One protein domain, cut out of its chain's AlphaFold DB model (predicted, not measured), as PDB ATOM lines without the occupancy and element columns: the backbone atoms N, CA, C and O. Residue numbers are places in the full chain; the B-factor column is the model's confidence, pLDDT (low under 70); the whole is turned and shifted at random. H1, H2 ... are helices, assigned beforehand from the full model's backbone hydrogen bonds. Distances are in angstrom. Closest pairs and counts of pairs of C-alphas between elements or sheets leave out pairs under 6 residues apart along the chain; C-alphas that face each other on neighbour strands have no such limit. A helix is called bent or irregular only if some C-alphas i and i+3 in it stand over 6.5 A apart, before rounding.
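AT A GLANCE: This is residues 2 to 44 of the 272 residues of an uncharacterized protein of Hordeum vulgare subsp. vulgare (UniProt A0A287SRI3). One long helix, H2, runs along most of the longest axis, with the chain folded over the same side of it at both ends. The short helix H1 stands crosswise near the beginning of H2, and after H2 the chain folds back so that the one-turn helix H3 packs on the middle of H2. The printed part has 43 residues with three named helices, in the order H1, H2, H3, and no named strand; the class is all helix. The whole is compact, with a radius of gyration of the C-alphas of 10.5 A, and its outline is elongated, 29 by 18 by 13 A.

IN THESE COORDINATES: H1 is residues 2 to 9, 10.8 A from first to last C-alpha, and begins with C-alpha 2 at (169.666, 134.216, 152.137). H2 is residues 15 to 33, 24.9 A long, from C-alpha 15 at (167.665, 129.587, 148.777) to C-alpha 33 at (190.858, 120.774, 150.216). H2 is neither bent nor irregular, but only just: C-alphas 26 and 29 are 6.2 A apart. H3 is residues 39 to 42, 5.6 A long, and ends with C-alpha 42 at (180.681, 134.222, 152.233).

HOW THE PARTS SIT: H1 and H2 are close but not clearly touching; their closest C-alphas, those of Thr 2 and Thr 15, are 6.1 A apart. Their lines are about perpendicular, but only just, at 73 degrees. H2 and H3 touch, with the C-alphas of Cys 25 and Cys 40 the closest at 4.8 A. H1 and H3 are close but not clearly touching, the closest C-alphas being those of Leu 5 and Leu 42 at 7.7 A. In H1 every O i to N i+4 pair is within hydrogen-bond range, in H2 12 of 15 are, and H3 is too short for such a pair.

THE WHOLE: The C-alphas of Asn 7 and Leu 32 are the two farthest apart, at 29.7 A. The printed part has no cut, and the links from H1 to H2 and from H2 to H3 are both tight, with 5 residues each. The mean pLDDT of the printed part is 88.7, and no printed residue is under 70.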
ATOM      1  N   THR A   2     169.808 133.699 153.516       86.81
ATOM      2  CA  THR A   2     169.666 134.216 152.137       86.81
ATOM      3  C   THR A   2     169.484 135.732 152.043       86.81
ATOM      4  O   THR A   2     170.281 136.392 151.388       86.81
ATOM      5  N   SER A   3     168.525 136.321 152.769       87.06
ATOM      6  CA  SER A   3     168.320 137.780 152.756       87.06
ATOM      7  C   SER A   3     169.546 138.570 153.234       87.06
ATOM      8  O   SER A   3     169.807 139.659 152.735       87.06
ATOM      9  N   ALA A   4     170.326 138.021 154.172       87.69
ATOM     10  CA  ALA A   4     171.544 138.665 154.665       87.69
ATOM     11  C   ALA A   4     172.663 138.653 153.609       87.69
ATOM     12  O   ALA A   4     173.355 139.656 153.450       87.69
ATOM     13  N   LEU A   5     172.797 137.562 152.846       88.25
ATOM     14  CA  LEU A   5     173.758 137.455 151.744       88.25
ATOM     15  C   LEU A   5     173.402 138.375 150.572       88.25
ATOM     16  O   LEU A   5     174.282 139.062 150.057       88.25
ATOM     17  N   VAL A   6     172.118 138.445 150.201       89.81
ATOM     18  CA  VAL A   6     171.626 139.380 149.172       89.81
ATOM     19  C   VAL A   6     171.953 140.824 149.561       89.81
ATOM     20  O   VAL A   6     172.480 141.580 148.748       89.81
ATOM     21  N   ASN A   7     171.720 141.193 150.823       89.19
ATOM     22  CA  ASN A   7     172.017 142.535 151.320       89.19
ATOM     23  C   ASN A   7     173.524 142.844 151.377       89.19
ATOM     24  O   ASN A   7     173.905 143.990 151.163       89.19
ATOM     25  N   ARG A   8     174.376 141.850 151.674       89.56
ATOM     26  CA  ARG A   8     175.836 142.015 151.817       89.56
ATOM     27  C   ARG A   8     176.557 142.125 150.473       89.56
ATOM     28  O   ARG A   8     177.488 142.911 150.353       89.56
ATOM     29  N   TYR A   9     176.144 141.328 149.490       88.38
ATOM     30  CA  TYR A   9     176.839 141.207 148.203       88.38
ATOM     31  C   TYR A   9     176.099 141.869 147.036       88.38
ATOM     32  O   TYR A   9     176.647 141.935 145.941       88.38
ATOM     33  N   HIS A  10     174.872 142.358 147.250       88.69
ATOM     34  CA  HIS A  10     174.024 142.966 146.216       88.69
ATOM     35  C   HIS A  10     173.776 142.059 144.994       88.69
ATOM     36  O   HIS A  10     173.515 142.535 143.891       88.69
ATOM     37  N   LEU A  11     173.836 140.741 145.200       88.38
ATOM     38  CA  LEU A  11     173.543 139.713 144.203       88.38
ATOM     39  C   LEU A  11     172.219 139.026 144.545       88.38
ATOM     40  O   LEU A  11     171.898 138.825 145.717       88.38
ATOM     41  N   ASN A  12     171.453 138.650 143.522       89.56
ATOM     42  CA  ASN A  12     170.158 137.996 143.699       89.56
ATOM     43  C   ASN A  12     170.331 136.491 143.971       89.56
ATOM     44  O   ASN A  12     170.203 135.677 143.062       89.56
ATOM     45  N   PHE A  13     170.661 136.136 145.212       89.81
ATOM     46  CA  PHE A  13     170.770 134.744 145.652       89.81
ATOM     47  C   PHE A  13     169.407 134.139 145.993       89.81
ATOM     48  O   PHE A  13     168.652 134.691 146.797       89.81
ATOM     49  N   THR A  14     169.133 132.948 145.461       92.31
ATOM     50  CA  THR A  14     168.010 132.107 145.889       92.31
ATOM     51  C   THR A  14     168.392 131.227 147.086       92.31
ATOM     52  O   THR A  14     169.560 131.097 147.455       92.31
ATOM     53  N   THR A  15     167.410 130.586 147.723       88.81
ATOM     54  CA  THR A  15     167.665 129.587 148.777       88.81
ATOM     55  C   THR A  15     168.471 128.392 148.264       88.81
ATOM     56  O   THR A  15     169.326 127.883 148.988       88.81
ATOM     57  N   GLN A  16     168.249 127.978 147.015       90.19
ATOM     58  CA  GLN A  16     168.981 126.882 146.384       90.19
ATOM     59  C   GLN A  16     170.442 127.251 146.104       90.19
ATOM     60  O   GLN A  16     171.330 126.425 146.324       90.19
ATOM     61  N   ASP A  17     170.710 128.498 145.705       91.50
ATOM     62  CA  ASP A  17     172.083 128.984 145.512       91.50
ATOM     63  C   ASP A  17     172.849 128.986 146.834       91.50
ATOM     64  O   ASP A  17     173.976 128.508 146.904       91.50
ATOM     65  N   VAL A  18     172.213 129.462 147.909       91.56
ATOM     66  CA  VAL A  18     172.811 129.469 149.252       91.56
ATOM     67  C   VAL A  18     173.101 128.053 149.743       91.56
ATOM     68  O   VAL A  18     174.177 127.817 150.286       91.56
ATOM     69  N   SER A  19     172.184 127.107 149.521       90.31
ATOM     70  CA  SER A  19     172.402 125.692 149.851       90.31
ATOM     71  C   SER A  19     173.563 125.090 149.049       90.31
ATOM     72  O   SER A  19     174.426 124.415 149.606       90.31
ATOM     73  N   SER A  20     173.655 125.409 147.755       91.94
ATOM     74  CA  SER A  20     174.737 124.931 146.884       91.94
ATOM     75  C   SER A  20     176.098 125.522 147.271       91.94
ATOM     76  O   SER A  20     177.092 124.801 147.320       91.94
ATOM     77  N   LEU A  21     176.150 126.816 147.607       92.06
ATOM     78  CA  LEU A  21     177.352 127.484 148.118       92.06
ATOM     79  C   LEU A  21     177.774 126.930 149.480       92.06
ATOM     80  O   LEU A  21     178.965 126.755 149.735       92.06
ATOM     81  N   TRP A  22     176.807 126.617 150.344       92.56
ATOM     82  CA  TRP A  22     177.070 125.958 151.617       92.56
ATOM     83  C   TRP A  22     177.640 124.551 151.412       92.56
ATOM     84  O   TRP A  22     178.645 124.201 152.028       92.56
ATOM     85  N   PHE A  23     177.065 123.770 150.495       90.88
ATOM     86  CA  PHE A  23     177.579 122.454 150.120       90.88
ATOM     87  C   PHE A  23     179.008 122.529 149.564       90.88
ATOM     88  O   PHE A  23     179.862 121.746 149.978       90.88
ATOM     89  N   LEU A  24     179.284 123.496 148.682       91.44
ATOM     90  CA  LEU A  24     180.620 123.746 148.141       91.44
ATOM     91  C   LEU A  24     181.623 124.061 149.258       91.44
ATOM     92  O   LEU A  24     182.670 123.418 149.333       91.44
ATOM     93  N   CYS A  25     181.276 124.986 150.155       91.56
ATOM     94  CA  CYS A  25     182.105 125.319 151.307       91.56
ATOM     95  C   CYS A  25     182.388 124.082 152.174       91.56
ATOM     96  O   CYS A  25     183.547 123.732 152.392       91.56
ATOM     97  N   LYS A  26     181.347 123.393 152.662       89.56
ATOM     98  CA  LYS A  26     181.533 122.323 153.653       89.56
ATOM     99  C   LYS A  26     182.205 121.079 153.066       89.56
ATOM    100  O   LYS A  26     183.104 120.525 153.694       89.56
ATOM    101  N   GLN A  27     181.793 120.641 151.874       84.94
ATOM    102  CA  GLN A  27     182.262 119.376 151.306       84.94
ATOM    103  C   GLN A  27     183.566 119.549 150.537       84.94
ATOM    104  O   GLN A  27     184.524 118.822 150.776       84.94
ATOM    105  N   GLN A  28     183.622 120.512 149.618       83.31
ATOM    106  CA  GLN A  28     184.761 120.643 148.717       83.31
ATOM    107  C   GLN A  28     185.903 121.418 149.373       83.31
ATOM    108  O   GLN A  28     187.037 120.947 149.396       83.31
ATOM    109  N   GLU A  29     185.620 122.609 149.897       87.62
ATOM    110  CA  GLU A  29     186.674 123.489 150.400       87.62
ATOM    111  C   GLU A  29     187.171 123.013 151.763       87.62
ATOM    112  O   GLU A  29     188.339 122.649 151.892       87.62
ATOM    113  N   ALA A  30     186.284 122.940 152.755       85.44
ATOM    114  CA  ALA A  30     186.663 122.621 154.124       85.44
ATOM    115  C   ALA A  30     187.081 121.152 154.285       85.44
ATOM    116  O   ALA A  30     188.149 120.883 154.829       85.44
ATOM    117  N   SER A  31     186.271 120.204 153.799       84.50
ATOM    118  CA  SER A  31     186.517 118.777 154.061       84.50
ATOM    119  C   SER A  31     187.557 118.142 153.131       84.50
ATOM    120  O   SER A  31     188.361 117.341 153.598       84.50
ATOM    121  N   LEU A  32     187.558 118.469 151.831       86.88
ATOM    122  CA  LEU A  32     188.461 117.829 150.860       86.88
ATOM    123  C   LEU A  32     189.760 118.605 150.624       86.88
ATOM    124  O   LEU A  32     190.817 117.991 150.488       86.88
ATOM    125  N   LEU A  33     189.697 119.937 150.547       89.19
ATOM    126  CA  LEU A  33     190.858 120.774 150.216       89.19
ATOM    127  C   LEU A  33     191.497 121.446 151.438       89.19
ATOM    128  O   LEU A  33     192.595 121.988 151.316       89.19
ATOM    129  N   ASN A  34     190.839 121.405 152.601       87.06
ATOM    130  CA  ASN A  34     191.226 122.136 153.809       87.06
ATOM    131  C   ASN A  34     191.419 123.651 153.556       87.06
ATOM    132  O   ASN A  34     192.342 124.287 154.066       87.06
ATOM    133  N   ILE A  35     190.550 124.224 152.721       89.12
ATOM    134  CA  ILE A  35     190.500 125.643 152.362       89.12
ATOM    135  C   ILE A  35     189.244 126.244 152.996       89.12
ATOM    136  O   ILE A  35     188.158 125.693 152.873       89.12
ATOM    137  N   THR A  36     189.370 127.386 153.672       85.62
ATOM    138  CA  THR A  36     188.235 128.054 154.346       85.62
ATOM    139  C   THR A  36     188.057 129.520 153.941       85.62
ATOM    140  O   THR A  36     187.207 130.219 154.484       85.62
ATOM    141  N   ASN A  37     188.841 130.000 152.973       83.88
ATOM    142  CA  ASN A  37     188.899 131.408 152.562       83.88
ATOM    143  C   ASN A  37     188.277 131.689 151.179       83.88
ATOM    144  O   ASN A  37     188.573 132.720 150.584       83.88
ATOM    145  N   GLN A  38     187.458 130.777 150.648       87.88
ATOM    146  CA  GLN A  38     186.773 130.936 149.360       87.88
ATOM    147  C   GLN A  38     185.253 131.036 149.576       87.88
ATOM    148  O   GLN A  38     184.802 131.994 150.207       87.88
ATOM    149  N   ALA A  39     184.441 130.082 149.114       86.31
ATOM    150  CA  ALA A  39     182.994 130.081 149.333       86.31
ATOM    151  C   ALA A  39     182.629 130.098 150.825       86.31
ATOM    152  O   ALA A  39     181.636 130.719 151.206       86.31
ATOM    153  N   CYS A  40     183.452 129.497 151.690       87.06
ATOM    154  CA  CYS A  40     183.245 129.567 153.137       87.06
ATOM    155  C   CYS A  40     183.302 130.989 153.715       87.06
ATOM    156  O   CYS A  40     182.591 131.276 154.677       87.06
ATOM    157  N   GLN A  41     184.069 131.905 153.109       88.81
ATOM    158  CA  GLN A  41     184.168 133.298 153.562       88.81
ATOM    159  C   GLN A  41     182.876 134.093 153.314       88.81
ATOM    160  O   GLN A  41     182.675 135.164 153.888       88.81
ATOM    161  N   LEU A  42     181.966 133.574 152.481       88.06
ATOM    162  CA  LEU A  42     180.681 134.222 152.233       88.06
ATOM    163  C   LEU A  42     179.809 134.275 153.495       88.06
ATOM    164  O   LEU A  42     178.997 135.199 153.628       88.06
ATOM    165  N   PHE A  43     180.000 133.319 154.406       90.44
ATOM    166  CA  PHE A  43     179.181 133.108 155.592       90.44
ATOM    167  C   PHE A  43     179.877 133.595 156.865       90.44
ATOM    168  O   PHE A  43     181.055 133.340 157.101       90.44
ATOM    169  N   ASN A  44     179.111 134.243 157.739       90.06
ATOM    170  CA  ASN A  44     179.565 134.572 159.088       90.06
ATOM    171  C   ASN A  44     179.421 133.360 160.021       90.06
ATOM    172  O   ASN A  44     178.587 132.487 159.790       90.06
TER     173      ASN A  44